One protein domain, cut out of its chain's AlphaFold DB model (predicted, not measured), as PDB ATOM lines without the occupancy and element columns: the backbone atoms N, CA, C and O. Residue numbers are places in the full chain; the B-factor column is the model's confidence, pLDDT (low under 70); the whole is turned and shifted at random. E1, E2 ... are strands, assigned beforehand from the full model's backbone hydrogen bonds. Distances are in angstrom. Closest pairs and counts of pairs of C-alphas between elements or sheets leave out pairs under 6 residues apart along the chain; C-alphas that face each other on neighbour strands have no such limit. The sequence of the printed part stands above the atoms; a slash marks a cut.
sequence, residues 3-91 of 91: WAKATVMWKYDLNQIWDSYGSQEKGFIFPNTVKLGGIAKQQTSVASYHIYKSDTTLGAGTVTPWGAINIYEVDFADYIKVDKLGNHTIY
ATOM      1  N   TRP A   3     166.080 144.584 109.583       92.44
ATOM      2  CA  TRP A   3     166.660 145.680 110.337       92.44
ATOM      3  C   TRP A   3     165.564 146.613 110.840       92.44
ATOM      4  O   TRP A   3     164.487 146.734 110.245       92.44
ATOM      5  N   ALA A   4     165.879 147.297 111.928       93.81
ATOM      6  CA  ALA A   4     165.142 148.448 112.407       93.81
ATOM      7  C   ALA A   4     166.134 149.565 112.706       93.81
ATOM      8  O   ALA A   4     167.313 149.317 112.961       93.81
ATOM      9  N   LYS A   5     165.651 150.797 112.639       94.12
ATOM     10  CA  LYS A   5     166.422 151.989 112.950       94.12
ATOM     11  C   LYS A   5     165.576 152.899 113.815       94.12
ATOM     12  O   LYS A   5     164.443 153.215 113.462       94.12
ATOM     13  N   ALA A   6     166.162 153.353 114.910       95.50
ATOM     14  CA  ALA A   6     165.625 154.403 115.753       95.50
ATOM     15  C   ALA A   6     166.388 155.702 115.475       95.50
ATOM     16  O   ALA A   6     167.614 155.698 115.367       95.50
ATOM     17  N   THR A   7     165.669 156.812 115.330       95.19
ATOM     18  CA  THR A   7     166.262 158.134 115.104       95.19
ATOM     19  C   THR A   7     165.701 159.114 116.118       95.19
ATOM     20  O   THR A   7     164.489 159.188 116.305       95.19
ATOM     21  N   VAL A   8     166.576 159.892 116.750       96.44
ATOM     22  CA  VAL A   8     166.190 161.036 117.580       96.44
ATOM     23  C   VAL A   8     166.703 162.294 116.907       96.44
ATOM     24  O   VAL A   8     167.886 162.398 116.587       96.44
ATOM     25  N   MET A   9     165.808 163.250 116.693       95.31
ATOM     26  CA  MET A   9     166.131 164.569 116.165       95.31
ATOM     27  C   MET A   9     165.844 165.597 117.248       95.31
ATOM     28  O   MET A   9     164.805 165.539 117.907       95.31
ATOM     29  N   TRP A  10     166.774 166.522 117.463       95.12
ATOM     30  CA  TRP A  10     166.658 167.523 118.513       95.12
ATOM     31  C   TRP A  10     167.244 168.860 118.083       95.12
ATOM     32  O   TRP A  10     168.144 168.929 117.244       95.12
ATOM     33  N   LYS A  11     166.699 169.925 118.663       94.94
ATOM     34  CA  LYS A  11     167.145 171.301 118.476       94.94
ATOM     35  C   LYS A  11     167.616 171.836 119.819       94.94
ATOM     36  O   LYS A  11     166.919 171.703 120.827       94.94
ATOM     37  N   TYR A  12     168.805 172.417 119.820       94.12
ATOM     38  CA  TYR A  12     169.502 172.802 121.037       94.12
ATOM     39  C   TYR A  12     170.288 174.098 120.858       94.12
ATOM     40  O   TYR A  12     170.572 174.523 119.738       94.12
ATOM     41  N   ASP A  13     170.628 174.704 121.987       90.69
ATOM     42  CA  ASP A  13     171.617 175.764 122.125       90.69
ATOM     43  C   ASP A  13     172.504 175.478 123.355       90.69
ATOM     44  O   ASP A  13     172.372 174.447 124.011       90.69
ATOM     45  N   LEU A  14     173.410 176.397 123.702       86.94
ATOM     46  CA  LEU A  14     174.312 176.230 124.852       86.94
ATOM     47  C   LEU A  14     173.588 176.174 126.216       86.94
ATOM     48  O   LEU A  14     174.170 175.759 127.228       86.94
ATOM     49  N   ASN A  15     172.315 176.561 126.266       90.06
ATOM     50  CA  ASN A  15     171.517 176.620 127.481       90.06
ATOM     51  C   ASN A  15     170.636 175.378 127.643       90.06
ATOM     52  O   ASN A  15     170.597 174.830 128.748       90.06
ATOM     53  N   GLN A  16     169.970 174.921 126.579       93.56
ATOM     54  CA  GLN A  16     168.930 173.892 126.652       93.56
ATOM     55  C   GLN A  16     168.666 173.145 125.335       93.56
ATOM     56  O   GLN A  16     169.062 173.565 124.249       93.56
ATOM     57  N   ILE A  17     167.905 172.053 125.445       93.81
ATOM     58  CA  ILE A  17     167.207 171.425 124.318       93.81
ATOM     59  C   ILE A  17     165.770 171.946 124.315       93.81
ATOM     60  O   ILE A  17     164.993 171.630 125.215       93.81
ATOM     61  N   TRP A  18     165.400 172.726 123.303       92.12
ATOM     62  CA  TRP A  18     164.074 173.352 123.237       92.12
ATOM     63  C   TRP A  18     163.058 172.543 122.421       92.12
ATOM     64  O   TRP A  18     161.857 172.743 122.576       92.12
ATOM     65  N   ASP A  19     163.512 171.606 121.585       92.75
ATOM     66  CA  ASP A  19     162.637 170.703 120.836       92.75
ATOM     67  C   ASP A  19     163.331 169.365 120.557       92.75
ATOM     68  O   ASP A  19     164.550 169.292 120.398       92.75
ATOM     69  N   SER A  20     162.557 168.283 120.530       94.69
ATOM     70  CA  SER A  20     163.050 166.953 120.155       94.69
ATOM     71  C   SER A  20     161.915 165.974 119.900       94.69
ATOM     72  O   SER A  20     160.926 165.934 120.646       94.69
ATOM     73  N   TYR A  21     162.121 165.101 118.919       96.00
ATOM     74  CA  TYR A  21     161.220 164.010 118.575       96.00
ATOM     75  C   TYR A  21     161.996 162.746 118.189       96.00
ATOM     76  O   TYR A  21     163.168 162.801 117.816       96.00
ATOM     77  N   GLY A  22     161.325 161.602 118.304       95.69
ATOM     78  CA  GLY A  22     161.856 160.305 117.906       95.69
ATOM     79  C   GLY A  22     161.035 159.709 116.767       95.69
ATOM     80  O   GLY A  22     159.820 159.903 116.720       95.69
ATOM     81  N   SER A  23     161.683 158.965 115.877       96.19
ATOM     82  CA  SER A  23     161.031 158.127 114.871       96.19
ATOM     83  C   SER A  23     161.689 156.749 114.787       96.19
ATOM     84  O   SER A  23     162.839 156.558 115.189       96.19
ATOM     85  N   GLN A  24     160.944 155.776 114.263       96.06
ATOM     86  CA  GLN A  24     161.460 154.452 113.944       96.06
ATOM     87  C   GLN A  24     161.127 154.074 112.506       96.06
ATOM     88  O   GLN A  24     160.050 154.381 111.996       96.06
ATOM     89  N   GLU A  25     162.043 153.337 111.894       95.31
ATOM     90  CA  GLU A  25     161.916 152.773 110.558       95.31
ATOM     91  C   GLU A  25     162.318 151.300 110.593       95.31
ATOM     92  O   GLU A  25     163.099 150.869 111.445       95.31
ATOM     93  N   LYS A  26     161.782 150.509 109.665       95.50
ATOM     94  CA  LYS A  26     162.121 149.091 109.530       95.50
ATOM     95  C   LYS A  26     162.188 148.668 108.077       95.50
ATOM     96  O   LYS A  26     161.477 149.208 107.232       95.50
ATOM     97  N   GLY A  27     162.951 147.615 107.829       93.75
ATOM     98  CA  GLY A  27     162.953 146.901 106.562       93.75
ATOM     99  C   GLY A  27     163.210 145.418 106.775       93.75
ATOM    100  O   GLY A  27     163.956 145.018 107.669       93.75
ATOM    101  N   PHE A  28     162.585 144.580 105.953       91.94
ATOM    102  CA  PHE A  28     162.824 143.145 105.990       91.94
ATOM    103  C   PHE A  28     162.541 142.477 104.652       91.94
ATOM    104  O   PHE A  28     161.736 142.946 103.852       91.94
ATOM    105  N   ILE A  29     163.206 141.345 104.444       89.81
ATOM    106  CA  ILE A  29     162.919 140.406 103.364       89.81
ATOM    107  C   ILE A  29     162.304 139.166 104.004       89.81
ATOM    108  O   ILE A  29     162.872 138.617 104.957       89.81
ATOM    109  N   PHE A  30     161.158 138.733 103.485       85.25
ATOM    110  CA  PHE A  30     160.500 137.498 103.902       85.25
ATOM    111  C   PHE A  30     161.493 136.308 103.854       85.25
ATOM    112  O   PHE A  30     162.299 136.242 102.924       85.25
ATOM    113  N   PRO A  31     161.498 135.390 104.840       89.62
ATOM    114  CA  PRO A  31     160.499 135.204 105.891       89.62
ATOM    115  C   PRO A  31     160.777 135.952 107.199       89.62
ATOM    116  O   PRO A  31     160.204 135.613 108.228       89.62
ATOM    117  N   ASN A  32     161.654 136.956 107.198       90.50
ATOM    118  CA  ASN A  32     161.862 137.754 108.402       90.50
ATOM    119  C   ASN A  32     160.637 138.633 108.695       90.50
ATOM    120  O   ASN A  32     159.903 139.004 107.781       90.50
ATOM    121  N   THR A  33     160.456 139.019 109.952       90.56
ATOM    122  CA  THR A  33     159.430 139.968 110.390       90.56
ATOM    123  C   THR A  33     160.052 141.018 111.292       90.56
ATOM    124  O   THR A  33     160.928 140.704 112.093       90.56
ATOM    125  N   VAL A  34     159.577 142.259 111.197       92.88
ATOM    126  CA  VAL A  34     159.992 143.337 112.103       92.88
ATOM    127  C   VAL A  34     158.755 144.051 112.625       92.88
ATOM    128  O   VAL A  34     157.912 144.488 111.831       92.88
ATOM    129  N   LYS A  35     158.642 144.198 113.944       93.44
ATOM    130  CA  LYS A  35     157.604 144.991 114.616       93.44
ATOM    131  C   LYS A  35     158.280 146.172 115.311       93.44
ATOM    132  O   LYS A  35     159.268 145.997 116.015       93.44
ATOM    133  N   LEU A  36     157.759 147.371 115.064       95.31
ATOM    134  CA  LEU A  36     158.203 148.581 115.751       95.31
ATOM    135  C   LEU A  36     157.334 148.726 116.999       95.31
ATOM    136  O   LEU A  36     156.116 148.833 116.865       95.31
ATOM    137  N   GLY A  37     157.948 148.683 118.180       91.88
ATOM    138  CA  GLY A  37     157.277 148.916 119.464       91.88
ATOM    139  C   GLY A  37     157.069 150.403 119.764       91.88
ATOM    140  O   GLY A  37     156.340 150.754 120.688       91.88
ATOM    141  N   GLY A  38     157.663 151.276 118.951       93.50
ATOM    142  CA  GLY A  38     157.619 152.717 119.103       93.50
ATOM    143  C   GLY A  38     158.901 153.265 119.719       93.50
ATOM    144  O   GLY A  38     159.770 152.543 120.213       93.50
ATOM    145  N   ILE A  39     159.004 154.588 119.677       96.56
ATOM    146  CA  ILE A  39     160.049 155.347 120.349       96.56
ATOM    147  C   ILE A  39     159.396 156.403 121.230       96.56
ATOM    148  O   ILE A  39     158.567 157.191 120.776       96.56
ATOM    149  N   ALA A  40     159.759 156.403 122.507       95.81
ATOM    150  CA  ALA A  40     159.141 157.251 123.513       95.81
ATOM    151  C   ALA A  40     160.203 157.964 124.346       95.81
ATOM    152  O   ALA A  40     161.192 157.368 124.775       95.81
ATOM    153  N   LYS A  41     159.974 159.253 124.602       94.88
ATOM    154  CA  LYS A  41     160.819 160.070 125.474       94.88
ATOM    155  C   LYS A  41     160.608 159.620 126.923       94.88
ATOM    156  O   LYS A  41     159.503 159.747 127.436       94.88
ATOM    157  N   GLN A  42     161.646 159.080 127.554       94.12
ATOM    158  CA  GLN A  42     161.587 158.535 128.916       94.12
ATOM    159  C   GLN A  42     161.980 159.566 129.968       94.12
ATOM    160  O   GLN A  42     161.377 159.637 131.033       94.12
ATOM    161  N   GLN A  43     163.005 160.367 129.676       90.12
ATOM    162  CA  GLN A  43     163.553 161.311 130.638       90.12
ATOM    163  C   GLN A  43     163.959 162.601 129.952       90.12
ATOM    164  O   GLN A  43     164.487 162.597 128.836       90.12
ATOM    165  N   THR A  44     163.727 163.711 130.646       88.69
ATOM    166  CA  THR A  44     164.102 165.035 130.166       88.69
ATOM    167  C   THR A  44     164.737 165.864 131.263       88.69
ATOM    168  O   THR A  44     164.269 165.900 132.397       88.69
ATOM    169  N   SER A  45     165.810 166.550 130.899       89.38
ATOM    170  CA  SER A  45     166.323 167.721 131.582       89.38
ATOM    171  C   SER A  45     166.393 168.815 130.534       89.38
ATOM    172  O   SER A  45     167.255 168.764 129.657       89.38
ATOM    173  N   VAL A  46     165.480 169.785 130.627       73.56
ATOM    174  CA  VAL A  46     165.363 170.892 129.664       73.56
ATOM    175  C   VAL A  46     166.736 171.528 129.414       73.56
ATOM    176  O   VAL A  46     167.175 171.657 128.277       73.56
ATOM    177  N   ALA A  47     167.484 171.803 130.483       80.56
ATOM    178  CA  ALA A  47     168.791 172.451 130.419       80.56
ATOM    179  C   ALA A  47     169.970 171.534 130.030       80.56
ATOM    180  O   ALA A  47     171.100 172.020 129.982       80.56
ATOM    181  N   SER A  48     169.773 170.221 129.836       87.62
ATOM    182  CA  SER A  48     170.903 169.285 129.699       87.62
ATOM    183  C   SER A  48     170.724 168.189 128.650       87.62
ATOM    184  O   SER A  48     171.575 168.076 127.772       87.62
ATOM    185  N   TYR A  49     169.689 167.348 128.741       94.25
ATOM    186  CA  TYR A  49     169.578 166.153 127.896       94.25
ATOM    187  C   TYR A  49     168.155 165.603 127.799       94.25
ATOM    188  O   TYR A  49     167.363 165.744 128.730       94.25
ATOM    189  N   HIS A  50     167.872 164.868 126.724       95.38
ATOM    190  CA  HIS A  50     166.682 164.030 126.575       95.38
ATOM    191  C   HIS A  50     167.088 162.574 126.321       95.38
ATOM    192  O   HIS A  50     168.051 162.313 125.602       95.38
ATOM    193  N   ILE A  51     166.358 161.628 126.913       96.19
ATOM    194  CA  ILE A  51     166.554 160.187 126.715       96.19
ATOM    195  C   ILE A  51     165.291 159.606 126.098       96.19
ATOM    196  O   ILE A  51     164.187 159.802 126.615       96.19
ATOM    197  N   TYR A  52     165.468 158.866 125.015       97.19
ATOM    198  CA  TYR A  52     164.431 158.092 124.355       97.19
ATOM    199  C   TYR A  52     164.690 156.610 124.550       97.19
ATOM    200  O   TYR A  52     165.838 156.186 124.557       97.19
ATOM    201  N   LYS A  53     163.615 155.839 124.673       96.75
ATOM    202  CA  LYS A  53     163.632 154.382 124.591       96.75
ATOM    203  C   LYS A  53     162.948 153.974 123.303       96.75
ATOM    204  O   LYS A  53     161.871 154.494 123.002       96.75
ATOM    205  N   SER A  54     163.577 153.076 122.563       96.50
ATOM    206  CA  SER A  54     163.080 152.555 121.302       96.50
ATOM    207  C   SER A  54     162.948 151.045 121.398       96.50
ATOM    208  O   SER A  54     163.942 150.366 121.618       96.50
ATOM    209  N   ASP A  55     161.738 150.526 121.210       96.94
ATOM    210  CA  ASP A  55     161.467 149.091 121.306       96.94
ATOM    211  C   ASP A  55     161.286 148.494 119.900       96.94
ATOM    212  O   ASP A  55     160.608 149.069 119.040       96.94
ATOM    213  N   THR A  56     161.908 147.346 119.643       96.19
ATOM    214  CA  THR A  56     161.850 146.641 118.354       96.19
ATOM    215  C   THR A  56     161.807 145.138 118.580       96.19
ATOM    216  O   THR A  56     162.634 144.601 119.304       96.19
ATOM    217  N   THR A  57     160.934 144.442 117.857       95.06
ATOM    218  CA  THR A  57     160.963 142.978 117.766       95.06
ATOM    219  C   THR A  57     161.430 142.565 116.376       95.06
ATOM    220  O   THR A  57     160.818 142.952 115.372       95.06
ATOM    221  N   LEU A  58     162.488 141.758 116.300       93.38
ATOM    222  CA  LEU A  58     162.904 141.073 115.075       93.38
ATOM    223  C   LEU A  58     162.524 139.603 115.178       93.38
ATOM    224  O   LEU A  58     162.716 138.976 116.209       93.38
ATOM    225  N   GLY A  59     162.037 139.023 114.095       91.69
ATOM    226  CA  GLY A  59     161.740 137.601 114.044       91.69
ATOM    227  C   GLY A  59     161.993 137.027 112.669       91.69
ATOM    228  O   GLY A  59     162.267 137.760 111.711       91.69
ATOM    229  N   ALA A  60     161.868 135.714 112.562       90.06
ATOM    230  CA  ALA A  60     161.718 135.073 111.274       90.06
ATOM    231  C   ALA A  60     160.799 133.867 111.351       90.06
ATOM    232  O   ALA A  60     160.632 133.223 112.389       90.06
ATOM    233  N   GLY A  61     160.210 133.580 110.204       86.88
ATOM    234  CA  GLY A  61     159.271 132.503 110.019       86.88
ATOM    235  C   GLY A  61     159.637 131.568 108.883       86.88
ATOM    236  O   GLY A  61     160.747 131.564 108.352       86.88
ATOM    237  N   THR A  62     158.646 130.787 108.487       82.69
ATOM    238  CA  THR A  62     158.661 129.989 107.266       82.69
ATOM    239  C   THR A  62     157.276 129.993 106.628       82.69
ATOM    240  O   THR A  62     156.266 130.205 107.305       82.69
ATOM    241  N   VAL A  63     157.223 129.759 105.315       80.25
ATOM    242  CA  VAL A  63     155.964 129.431 104.640       80.25
ATOM    243  C   VAL A  63     155.615 127.976 104.908       80.25
ATOM    244  O   VAL A  63     156.435 127.081 104.718       80.25
ATOM    245  N   THR A  64     154.371 127.733 105.300       79.69
ATOM    246  CA  THR A  64     153.790 126.391 105.337       79.69
ATOM    247  C   THR A  64     152.568 126.334 104.416       79.69
ATOM    248  O   THR A  64     152.003 127.385 104.100       79.69
ATOM    249  N   PRO A  65     152.119 125.137 103.993       79.94
ATOM    250  CA  PRO A  65     150.919 124.983 103.160       79.94
ATOM    251  C   PRO A  65     149.636 125.579 103.763       79.94
ATOM    252  O   PRO A  65     148.660 125.787 103.050       79.94
ATOM    253  N   TRP A  66     149.638 125.864 105.065       83.94
ATOM    254  CA  TRP A  66     148.501 126.377 105.832       83.94
ATOM    255  C   TRP A  66     148.661 127.859 106.213       83.94
ATOM    256  O   TRP A  66     147.812 128.404 106.914       83.94
ATOM    257  N   GLY A  67     149.751 128.510 105.786       73.38
ATOM    258  CA  GLY A  67     150.060 129.907 106.097       73.38
ATOM    259  C   GLY A  67     151.504 130.135 106.549       73.38
ATOM    260  O   GLY A  67     152.292 129.201 106.710       73.38
ATOM    261  N   ALA A  68     151.871 131.401 106.745       76.38
ATOM    262  CA  ALA A  68     153.172 131.767 107.298       76.38
ATOM    263  C   ALA A  68     153.174 131.600 108.828       76.38
ATOM    264  O   ALA A  68     152.237 132.032 109.497       76.38
ATOM    265  N   ILE A  69     154.233 130.998 109.375       80.62
ATOM    266  CA  ILE A  69     154.415 130.784 110.820       80.62
ATOM    267  C   ILE A  69     155.699 131.486 111.261       80.62
ATOM    268  O   ILE A  69     156.723 131.304 110.605       80.62
ATOM    269  N   ASN A  70     155.669 132.233 112.372       81.94
ATOM    270  CA  ASN A  70     156.885 132.748 113.016       81.94
ATOM    271  C   ASN A  70     157.552 131.644 113.847       81.94
ATOM    272  O   ASN A  70     156.910 131.022 114.689       81.94
ATOM    273  N   ILE A  71     158.837 131.399 113.587       84.94
ATOM    274  CA  ILE A  71     159.647 130.360 114.240       84.94
ATOM    275  C   ILE A  71     160.354 130.939 115.464       84.94
ATOM    276  O   ILE A  71     160.465 130.270 116.487       84.94
ATOM    277  N   TYR A  72     160.832 132.178 115.360       86.50
ATOM    278  CA  TYR A  72     161.461 132.882 116.468       86.50
ATOM    279  C   TYR A  72     161.167 134.378 116.408       86.50
ATOM    280  O   TYR A  72     160.984 134.952 115.331       86.50
ATOM    281  N   GLU A  73     161.181 135.002 117.581       91.25
ATOM    282  CA  GLU A  73     161.159 136.446 117.781       91.25
ATOM    283  C   GLU A  73     162.190 136.795 118.865       91.25
ATOM    284  O   GLU A  73     162.456 135.998 119.764       91.25
ATOM    285  N   VAL A  74     162.800 137.969 118.748       92.56
ATOM    286  CA  VAL A  74     163.732 138.548 119.712       92.56
ATOM    287  C   VAL A  74     163.373 140.018 119.873       92.56
ATOM    288  O   VAL A  74     163.273 140.750 118.883       92.56
ATOM    289  N   ASP A  75     163.195 140.431 121.122       94.12
ATOM    290  CA  ASP A  75     162.911 141.809 121.495       94.12
ATOM    291  C   ASP A  75     164.201 142.550 121.852       94.12
ATOM    292  O   ASP A  75     165.067 142.031 122.558       94.12
ATOM    293  N   PHE A  76     164.301 143.787 121.382       91.31
ATOM    294  CA  PHE A  76     165.401 144.703 121.636       91.31
ATOM    295  C   PHE A  76     164.847 146.040 122.115       91.31
ATOM    296  O   PHE A  76     163.824 146.519 121.614       91.31
ATOM    297  N   ALA A  77     165.553 146.645 123.063       94.31
ATOM    298  CA  ALA A  77     165.275 147.981 123.548       94.31
ATOM    299  C   ALA A  77     166.574 148.783 123.536       94.31
ATOM    300  O   ALA A  77     167.510 148.427 124.248       94.31
ATOM    301  N   ASP A  78     166.594 149.865 122.765       93.62
ATOM    302  CA  ASP A  78     167.728 150.783 122.701       93.62
ATOM    303  C   ASP A  78     167.377 152.081 123.420       93.62
ATOM    304  O   ASP A  78     166.281 152.635 123.239       93.62
ATOM    305  N   TYR A  79     168.318 152.612 124.196       95.06
ATOM    306  CA  TYR A  79     168.199 153.946 124.762       95.06
ATOM    307  C   TYR A  79     169.089 154.924 124.009       95.06
ATOM    308  O   TYR A  79     170.286 154.719 123.840       95.06
ATOM    309  N   ILE A  80     168.497 156.035 123.583       96.44
ATOM    310  CA  ILE A  80     169.188 157.099 122.860       96.44
ATOM    311  C   ILE A  80     169.158 158.348 123.727       96.44
ATOM    312  O   ILE A  80     168.099 158.948 123.940       96.44
ATOM    313  N   LYS A  81     170.326 158.756 124.216       95.94
ATOM    314  CA  LYS A  81     170.517 160.023 124.919       95.94
ATOM    315  C   LYS A  81     171.044 161.070 123.952       95.94
ATOM    316  O   LYS A  81     172.011 160.813 123.242       95.94
ATOM    317  N   VAL A  82     170.445 162.253 123.981       96.00
ATOM    318  CA  VAL A  82     170.896 163.445 123.253       96.00
ATOM    319  C   VAL A  82     171.070 164.600 124.228       96.00
ATOM    320  O   VAL A  82     170.298 164.710 125.184       96.00
ATOM    321  N   ASP A  83     172.076 165.445 124.020       95.00
ATOM    322  CA  ASP A  83     172.369 166.572 124.906       95.00
ATOM    323  C   ASP A  83     172.377 167.931 124.189       95.00
ATOM    324  O   ASP A  83     172.326 168.041 122.959       95.00
ATOM    325  N   LYS A  84     172.423 168.990 124.998       91.75
ATOM    326  CA  LYS A  84     172.488 170.375 124.523       91.75
ATOM    327  C   LYS A  84     173.834 170.785 123.912       91.75
ATOM    328  O   LYS A  84     173.980 171.904 123.442       91.75
ATOM    329  N   LEU A  85     174.843 169.921 123.972       92.12
ATOM    330  CA  LEU A  85     176.147 170.142 123.348       92.12
ATOM    331  C   LEU A  85     176.217 169.479 121.965       92.12
ATOM    332  O   LEU A  85     177.242 169.576 121.295       92.12
ATOM    333  N   GLY A  86     175.134 168.826 121.531       89.75
ATOM    334  CA  GLY A  86     175.065 168.116 120.259       89.75
ATOM    335  C   GLY A  86     175.611 166.693 120.313       89.75
ATOM    336  O   GLY A  86     175.707 166.047 119.270       89.75
ATOM    337  N   ASN A  87     175.938 166.177 121.499       93.44
ATOM    338  CA  ASN A  87     176.375 164.797 121.637       93.44
ATOM    339  C   ASN A  87     175.175 163.856 121.682       93.44
ATOM    340  O   ASN A  87     174.088 164.198 122.164       93.44
ATOM    341  N   HIS A  88     175.413 162.628 121.228       93.69
ATOM    342  CA  HIS A  88     174.486 161.524 121.398       93.69
ATOM    343  C   HIS A  88     175.215 160.283 121.906       93.69
ATOM    344  O   HIS A  88     176.407 160.089 121.665       93.69
ATOM    345  N   THR A  89     174.498 159.439 122.636       94.75
ATOM    346  CA  THR A  89     174.999 158.147 123.110       94.75
ATOM    347  C   THR A  89     173.876 157.130 123.022       94.75
ATOM    348  O   THR A  89     172.741 157.438 123.389       94.75
ATOM    349  N   ILE A  90     174.203 155.939 122.526       92.62
ATOM    350  CA  ILE A  90     173.288 154.804 122.409       92.62
ATOM    351  C   ILE A  90     173.791 153.716 123.359       92.62
ATOM    352  O   ILE A  90     174.998 153.456 123.380       92.62
ATOM    353  N   TYR A  91     172.899 153.141 124.159       86.88
ATOM    354  CA  TYR A  91     173.194 152.073 125.115       86.88
ATOM    355  C   TYR A  91     172.018 151.112 125.273       86.88
ATOM    356  O   TYR A  91     170.865 151.530 125.003       86.88
TER     357      TYR A  91
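This is residues 3 to 91 of the 91 residues of an uncharacterized protein of Paenibacillus algorifonticola (UniProt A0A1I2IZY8). This is a long, thin sandwich of two sheets, in which the hairpin of E1 and E2 covers part of one face of a larger, twisted sheet made by E3, E4, E5 and E6. The tip of the long hairpin of E4 and E5, around Pro 65, reaches past the first residue of E3 and makes one end of the rod, while short E6 edges the sheet beside the last part of E5. The printed part has 89 residues with six named strands, E1 to E6 in chain order, and no named helix; the class is all strand. The larger sheet has the order E3, E4, E5, E6, and both sheets are antiparallel. The whole is loose, with a radius of gyration of the C-alphas of 16.9 A and spans of 61 by 16 by 15 A.

E1, residues 3 to 12, and E2, residues 17 to 28, form an antiparallel hairpin, with N 5 and O 25 2.8 A apart, within hydrogen-bond range. A tight link leads from E2 into the other sheet, to E3, residues 32 to 45. The closest C-alphas of E2 and E3 are those of Gly 22 and Ile 39, 5.8 A apart. E3, E4, residues 49 to 64, E5, residues 67 to 83, and E6, residues 88 to 90, form a meander, each strand the antiparallel neighbour of the one before. N 35 and O 57 of E3 and E4 are 2.9 A apart, N 52 and O 80 of E4 and E5 are 2.8 A apart, and N 81 and O 89 of E5 and E6 are 2.9 A apart. E5 bends by 63 degrees at residue 71. The parts of the two sheets that face each other are 8.9 A centre to centre, with planes 11 degrees apart. The closest C-alphas of E1 and E4 are those of Ala 6 and Ser 54, 6.4 A apart. E6 is apart from E1, E2 and E3.

E1 begins at C-alpha 3, (166.660, 145.680, 110.337), and is 29.3 A long; E2 is 34.0 A and E3 38.1 A. E4 is 48.4 A long and ends at C-alpha 64, (153.790, 126.391, 105.337). E5 measures 46.9 A, and E6, 6.9 A, ends at C-alpha 90, (173.288, 154.804, 122.409).

The C-alphas of Asn 15 and Pro 65 are the two farthest apart, 60.7 A. The printed part has no cut, and its five links are tight. The mean pLDDT of the printed part is 91.4, and no printed residue is under 70.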